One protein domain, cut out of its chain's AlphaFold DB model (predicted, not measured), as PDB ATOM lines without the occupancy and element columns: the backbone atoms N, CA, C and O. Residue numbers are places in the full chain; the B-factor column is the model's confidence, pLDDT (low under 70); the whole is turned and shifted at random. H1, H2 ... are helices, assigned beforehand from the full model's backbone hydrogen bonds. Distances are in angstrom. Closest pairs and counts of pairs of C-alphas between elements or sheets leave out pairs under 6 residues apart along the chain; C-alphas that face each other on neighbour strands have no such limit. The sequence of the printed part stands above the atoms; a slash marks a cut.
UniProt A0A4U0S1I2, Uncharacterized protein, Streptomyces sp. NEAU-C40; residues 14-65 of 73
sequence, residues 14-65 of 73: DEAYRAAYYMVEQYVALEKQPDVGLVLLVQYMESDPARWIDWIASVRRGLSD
ATOM      1  N   ASP A  14     -20.429  41.652 -13.638       82.06
ATOM      2  CA  ASP A  14     -21.523  42.257 -12.912       82.06
ATOM      3  C   ASP A  14     -22.491  41.198 -12.357       82.06
ATOM      4  O   ASP A  14     -22.874  41.215 -11.183       82.06
ATOM      5  N   GLU A  15     -22.861  40.226 -13.188       85.44
ATOM      6  CA  GLU A  15     -23.700  39.098 -12.781       85.44
ATOM      7  C   GLU A  15     -22.977  38.187 -11.787       85.44
ATOM      8  O   GLU A  15     -23.592  37.727 -10.828       85.44
ATOM      9  N   ALA A  16     -21.668  37.982 -11.953       83.94
ATOM     10  CA  ALA A  16     -20.858  37.187 -11.036       83.94
ATOM     11  C   ALA A  16     -20.828  37.788  -9.623       83.94
ATOM     12  O   ALA A  16     -20.970  37.054  -8.645       83.94
ATOM     13  N   TYR A  17     -20.703  39.114  -9.490       83.12
ATOM     14  CA  TYR A  17     -20.834  39.757  -8.181       83.12
ATOM     15  C   TYR A  17     -22.237  39.593  -7.613       83.12
ATOM     16  O   TYR A  17     -22.370  39.239  -6.449       83.12
ATOM     17  N   ARG A  18     -23.289  39.849  -8.405       86.12
ATOM     18  CA  ARG A  18     -24.670  39.743  -7.906       86.12
ATOM     19  C   ARG A  18     -24.970  38.331  -7.417       86.12
ATOM     20  O   ARG A  18     -25.563  38.180  -6.355       86.12
ATOM     21  N   ALA A  19     -24.503  37.320  -8.145       87.75
ATOM     22  CA  ALA A  19     -24.607  35.927  -7.740       87.75
ATOM     23  C   ALA A  19     -23.833  35.646  -6.440       87.75
ATOM     24  O   ALA A  19     -24.380  35.022  -5.535       87.75
ATOM     25  N   ALA A  20     -22.595  36.140  -6.312       86.31
ATOM     26  CA  ALA A  20     -21.792  35.970  -5.101       86.31
ATOM     27  C   ALA A  20     -22.426  36.662  -3.884       86.31
ATOM     28  O   ALA A  20     -22.584  36.035  -2.839       86.31
ATOM     29  N   TYR A  21     -22.845  37.921  -4.035       88.56
ATOM     30  CA  TYR A  21     -23.552  38.684  -3.010       88.56
ATOM     31  C   TYR A  21     -24.804  37.940  -2.539       88.56
ATOM     32  O   TYR A  21     -24.953  37.674  -1.348       88.56
ATOM     33  N   TYR A  22     -25.656  37.535  -3.485       90.38
ATOM     34  CA  TYR A  22     -26.905  36.847  -3.179       90.38
ATOM     35  C   TYR A  22     -26.654  35.511  -2.476       90.38
ATOM     36  O   TYR A  22     -27.331  35.182  -1.511       90.38
ATOM     37  N   MET A  23     -25.639  34.754  -2.898       89.94
ATOM     38  CA  MET A  23     -25.292  33.493  -2.249       89.94
ATOM     39  C   MET A  23     -24.868  33.690  -0.785       89.94
ATOM     40  O   MET A  23     -25.315  32.941   0.084       89.94
ATOM     41  N   VAL A  24     -24.028  34.691  -0.498       89.88
ATOM     42  CA  VAL A  24     -23.586  34.977   0.878       89.88
ATOM     43  C   VAL A  24     -24.756  35.472   1.732       89.88
ATOM     44  O   VAL A  24     -24.916  35.015   2.861       89.88
ATOM     45  N   GLU A  25     -25.609  36.342   1.189       92.75
ATOM     46  CA  GLU A  25     -26.823  36.820   1.860       92.75
ATOM     47  C   GLU A  25     -27.761  35.657   2.227       92.75
ATOM     48  O   GLU A  25     -28.183  35.539   3.379       92.75
ATOM     49  N   GLN A  26     -28.029  34.747   1.282       93.75
ATOM     50  CA  GLN A  26     -28.850  33.558   1.528       93.75
ATOM     51  C   GLN A  26     -28.229  32.649   2.591       93.75
ATOM     52  O   GLN A  26     -28.935  32.168   3.476       93.75
ATOM     53  N   TYR A  27     -26.913  32.431   2.539       89.50
ATOM     54  CA  TYR A  27     -26.215  31.614   3.529       89.50
ATOM     55  C   TYR A  27     -26.371  32.193   4.942       89.50
ATOM     56  O   TYR A  27     -26.787  31.486   5.859       89.50
ATOM     57  N   VAL A  28     -26.120  33.497   5.103       92.50
ATOM     58  CA  VAL A  28     -26.284  34.203   6.383       92.50
ATOM     59  C   VAL A  28     -27.731  34.132   6.882       92.50
ATOM     60  O   VAL A  28     -27.952  33.933   8.075       92.50
ATOM     61  N   ALA A  29     -28.718  34.258   5.991       91.81
ATOM     62  CA  ALA A  29     -30.136  34.225   6.349       91.81
ATOM     63  C   ALA A  29     -30.643  32.834   6.773       91.81
ATOM     64  O   ALA A  29     -31.591  32.738   7.557       91.81
ATOM     65  N   LEU A  30     -30.049  31.756   6.256       94.25
ATOM     66  CA  LEU A  30     -30.466  30.379   6.545       94.25
ATOM     67  C   LEU A  30     -29.912  29.846   7.872       94.25
ATOM     68  O   LEU A  30     -30.518  28.958   8.483       94.25
ATOM     69  N   GLU A  31     -28.770  30.351   8.331       91.38
ATOM     70  CA  GLU A  31     -28.131  29.857   9.544       91.38
ATOM     71  C   GLU A  31     -28.720  30.476  10.819       91.38
ATOM     72  O   GLU A  31     -28.898  31.682  10.949       91.38
ATOM     73  N   LYS A  32     -28.964  29.638  11.837       90.50
ATOM     74  CA  LYS A  32     -29.378  30.113  13.172       90.50
ATOM     75  C   LYS A  32     -28.289  30.912  13.891       90.50
ATOM     76  O   LYS A  32     -28.606  31.702  14.777       90.50
ATOM     77  N   GLN A  33     -27.027  30.632  13.579       93.38
ATOM     78  CA  GLN A  33     -25.846  31.289  14.136       93.38
ATOM     79  C   GLN A  33     -24.827  31.456  13.002       93.38
ATOM     80  O   GLN A  33     -23.930  30.623  12.888       93.38
ATOM     81  N   PRO A  34     -25.009  32.465  12.134       90.56
ATOM     82  CA  PRO A  34     -24.139  32.661  10.986       90.56
ATOM     83  C   PRO A  34     -22.718  33.018  11.419       90.56
ATOM     84  O   PRO A  34     -22.513  33.691  12.436       90.56
ATOM     85  N   ASP A  35     -21.737  32.599  10.620       93.69
ATOM     86  CA  ASP A  35     -20.348  33.008  10.815       93.69
ATOM     87  C   ASP A  35     -20.219  34.541  10.804       93.69
ATOM     88  O   ASP A  35     -20.710  35.234   9.907       93.69
ATOM     89  N   VAL A  36     -19.530  35.081  11.812       93.50
ATOM     90  CA  VAL A  36     -19.385  36.532  11.997       93.50
ATOM     91  C   VAL A  36     -18.659  37.174  10.814       93.50
ATOM     92  O   VAL A  36     -19.005  38.285  10.413       93.50
ATOM     93  N   GLY A  37     -17.676  36.488  10.228       92.81
ATOM     94  CA  GLY A  37     -16.943  36.975   9.065       92.81
ATOM     95  C   GLY A  37     -17.846  37.138   7.843       92.81
ATOM     96  O   GLY A  37     -17.749  38.150   7.150       92.81
ATOM     97  N   LEU A  38     -18.769  36.201   7.617       89.44
ATOM     98  CA  LEU A  38     -19.743  36.293   6.524       89.44
ATOM     99  C   LEU A  38     -20.756  37.422   6.742       89.44
ATOM    100  O   LEU A  38     -21.043  38.163   5.804       89.44
ATOM    101  N   VAL A  39     -21.238  37.618   7.972       92.31
ATOM    102  CA  VAL A  39     -22.118  38.753   8.307       92.31
ATOM    103  C   VAL A  39     -21.420  40.085   8.025       92.31
ATOM    104  O   VAL A  39     -21.997  40.970   7.393       92.31
ATOM    105  N   LEU A  40     -20.163  40.224   8.454       92.31
ATOM    106  CA  LEU A  40     -19.374  41.435   8.216       92.31
ATOM    107  C   LEU A  40     -19.091  41.653   6.727       92.31
ATOM    108  O   LEU A  40     -19.092  42.794   6.269       92.31
ATOM    109  N   LEU A  41     -18.878  40.581   5.962       87.88
ATOM    110  CA  LEU A  41     -18.707  40.657   4.515       87.88
ATOM    111  C   LEU A  41     -19.977  41.175   3.823       87.88
ATOM    112  O   LEU A  41     -19.867  42.054   2.971       87.88
ATOM    113  N   VAL A  42     -21.167  40.696   4.203       89.75
ATOM    114  CA  VAL A  42     -22.446  41.210   3.666       89.75
ATOM    115  C   VAL A  42     -22.600  42.693   3.974       89.75
ATOM    116  O   VAL A  42     -22.767  43.490   3.054       89.75
ATOM    117  N   GLN A  43     -22.427  43.085   5.237       90.12
ATOM    118  CA  GLN A  43     -22.519  44.489   5.649       90.12
ATOM    119  C   GLN A  43     -21.514  45.377   4.910       90.12
ATOM    120  O   GLN A  43     -21.837  46.493   4.507       90.12
ATOM    121  N   TYR A  44     -20.290  44.886   4.702       87.50
ATOM    122  CA  TYR A  44     -19.286  45.581   3.908       87.50
ATOM    123  C   TYR A  44     -19.764  45.797   2.467       87.50
ATOM    124  O   TYR A  44     -19.666  46.919   1.968       87.50
ATOM    125  N   MET A  45     -20.313  44.764   1.821       84.81
ATOM    126  CA  MET A  45     -20.831  44.848   0.450       84.81
ATOM    127  C   MET A  45     -22.041  45.787   0.326       84.81
ATOM    128  O   MET A  45     -22.177  46.456  -0.696       84.81
ATOM    129  N   GLU A  46     -22.886  45.884   1.355       86.75
ATOM    130  CA  GLU A  46     -24.044  46.794   1.395       86.75
ATOM    131  C   GLU A  46     -23.675  48.252   1.710       86.75
ATOM    132  O   GLU A  46     -24.408  49.170   1.341       86.75
ATOM    133  N   SER A  47     -22.557  48.481   2.404       86.75
ATOM    134  CA  SER A  47     -22.238  49.790   2.991       86.75
ATOM    135  C   SER A  47     -22.004  50.919   1.982       86.75
ATOM    136  O   SER A  47     -22.234  52.082   2.314       86.75
ATOM    137  N   ASP A  48     -21.528  50.603   0.774       83.75
ATOM    138  CA  ASP A  48     -21.206  51.599  -0.247       83.75
ATOM    139  C   ASP A  48     -21.317  50.997  -1.665       83.75
ATOM    140  O   ASP A  48     -20.636  50.011  -1.969       83.75
ATOM    141  N   PRO A  49     -22.108  51.599  -2.576       75.31
ATOM    142  CA  PRO A  49     -22.159  51.200  -3.983       75.31
ATOM    143  C   PRO A  49     -20.792  51.153  -4.684       75.31
ATOM    144  O   PRO A  49     -20.629  50.406  -5.647       75.31
ATOM    145  N   ALA A  50     -19.788  51.906  -4.221       83.69
ATOM    146  CA  ALA A  50     -18.424  51.863  -4.747       83.69
ATOM    147  C   ALA A  50     -17.699  50.535  -4.460       83.69
ATOM    148  O   ALA A  50     -16.752  50.199  -5.174       83.69
ATOM    149  N   ARG A  51     -18.160  49.720  -3.497       82.56
ATOM    150  CA  ARG A  51     -17.581  48.388  -3.212       82.56
ATOM    151  C   ARG A  51     -17.694  47.417  -4.377       82.56
ATOM    152  O   ARG A  51     -16.843  46.546  -4.538       82.56
ATOM    153  N   TRP A  52     -18.673  47.639  -5.243       77.50
ATOM    154  CA  TRP A  52     -18.763  47.004  -6.549       77.50
ATOM    155  C   TRP A  52     -17.494  47.183  -7.395       77.50
ATOM    156  O   TRP A  52     -16.968  46.230  -7.972       77.50
ATOM    157  N   ILE A  53     -16.973  48.411  -7.449       83.06
ATOM    158  CA  ILE A  53     -15.788  48.755  -8.239       83.06
ATOM    159  C   ILE A  53     -14.552  48.086  -7.629       83.06
ATOM    160  O   ILE A  53     -13.743  47.509  -8.359       83.06
ATOM    161  N   ASP A  54     -14.442  48.100  -6.299       83.88
ATOM    162  CA  ASP A  54     -13.358  47.440  -5.562       83.88
ATOM    163  C   ASP A  54     -13.345  45.922  -5.798       83.88
ATOM    164  O   ASP A  54     -12.280  45.317  -5.988       83.88
ATOM    165  N   TRP A  55     -14.526  45.301  -5.832       80.81
ATOM    166  CA  TRP A  55     -14.676  43.886  -6.151       80.81
ATOM    167  C   TRP A  55     -14.248  43.580  -7.584       80.81
ATOM    168  O   TRP A  55     -13.399  42.714  -7.793       80.81
ATOM    169  N   ILE A  56     -14.763  44.318  -8.574       80.69
ATOM    170  CA  ILE A  56     -14.388  44.130  -9.984       80.69
ATOM    171  C   ILE A  56     -12.876  44.281 -10.162       80.69
ATOM    172  O   ILE A  56     -12.251  43.488 -10.869       80.69
ATOM    173  N   ALA A  57     -12.267  45.272  -9.509       84.44
ATOM    174  CA  ALA A  57     -10.822  45.451  -9.527       84.44
ATOM    175  C   ALA A  57     -10.090  44.243  -8.921       84.44
ATOM    176  O   ALA A  57      -9.074  43.809  -9.462       84.44
ATOM    177  N   SER A  58     -10.615  43.667  -7.838       81.00
ATOM    178  CA  SER A  58     -10.058  42.466  -7.200       81.00
ATOM    179  C   SER A  58     -10.162  41.230  -8.091       81.00
ATOM    180  O   SER A  58      -9.164  40.534  -8.268       81.00
ATOM    181  N   VAL A  59     -11.313  41.005  -8.732       79.56
ATOM    182  CA  VAL A  59     -11.503  39.912  -9.700       79.56
ATOM    183  C   VAL A  59     -10.559  40.072 -10.887       79.56
ATOM    184  O   VAL A  59      -9.870  39.125 -11.256       79.56
ATOM    185  N   ARG A  60     -10.456  41.280 -11.456       82.94
ATOM    186  CA  ARG A  60      -9.519  41.566 -12.556       82.94
ATOM    187  C   ARG A  60      -8.076  41.264 -12.166       82.94
ATOM    188  O   ARG A  60      -7.375  40.647 -12.961       82.94
ATOM    189  N   ARG A  61      -7.649  41.649 -10.957       83.12
ATOM    190  CA  ARG A  61      -6.311  41.319 -10.441       83.12
ATOM    191  C   ARG A  61      -6.101  39.808 -10.352       83.12
ATOM    192  O   ARG A  61      -5.134  39.313 -10.924       83.12
ATOM    193  N   GLY A  62      -7.037  39.086  -9.734       80.06
ATOM    194  CA  GLY A  62      -6.956  37.631  -9.584       80.06
ATOM    195  C   GLY A  62      -6.928  36.875 -10.916       80.06
ATOM    196  O   GLY A  62      -6.195  35.900 -11.048       80.06
ATOM    197  N   LEU A  63      -7.665  37.354 -11.924       78.94
ATOM    198  CA  LEU A  63      -7.633  36.797 -13.281       78.94
ATOM    199  C   LEU A  63      -6.348  37.152 -14.040       78.94
ATOM    200  O   LEU A  63      -5.871  36.348 -14.836       78.94
ATOM    201  N   SER A  64      -5.791  38.348 -13.822       82.38
ATOM    202  CA  SER A  64      -4.552  38.783 -14.481       82.38
ATOM    203  C   SER A  64      -3.299  38.113 -13.924       82.38
ATOM    204  O   SER A  64      -2.308  37.989 -14.639       82.38
ATOM    205  N   ASP A  65      -3.337  37.681 -12.665       75.06
ATOM    206  CA  ASP A  65      -2.220  37.027 -12.001       75.06
ATOM    207  C   ASP A  65      -2.735  36.128 -10.870       75.06
ATOM    208  O   ASP A  65      -3.049  36.591  -9.771       75.06
TER     209      ASP A  65
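Overview. This is residues 14 to 65 of the 73 residues of an uncharacterized protein of Streptomyces sp. NEAU-C40 (UniProt A0A4U0S1I2). Three helices make an open triangle: H2 folds back across residues 21 to 28 of H1, and H3 turns off at a corner and passes the first residues of H1. Residues 60 to 65, of which 60 to 64 belong to H3, stick out. The 52 printed residues, all helix in class with H1, H2, H3 in order, are only just loose, close to compact, with a radius of gyration of the C-alphas of 12.1 A and spans of 38 by 20 by 18 A.

Along the chain. H1, residues 14 to 30, begins at C-alpha 14 (-21.523, 42.257, -12.912) and is 24.5 A long. H2, residues 36 to 47, measures 16.3 A. H3, residues 51 to 64, measures 19.7 A and ends at C-alpha 64 (-4.552, 38.783, -14.481).

Arrangement. H1 touches H2 at a steep tilt of 46 degrees, opposite ways; the closest C-alphas, of Glu 25 and Val 42, are 6.5 A apart. H2 and H3 only just touch, only at the corner by their link, with 3 pairs of C-alphas within 8 A, the closest those of Met 45 and Arg 51, 6.0 A. With residues 14 to 17 alone, H1 touches residues 52 to 56 of H3; the closest C-alphas, of Tyr 17 and Trp 55, are 7.7 A apart. In H1, H2 and H3 every O i to N i+4 pair is within hydrogen-bond range.

Size, cuts and confidence. The C-alphas farthest apart, of Lys 32 and Ser 64, are 38.2 A apart. The printed part has no cut, both links are tight, and no printed residue is under 70 in pLDDT.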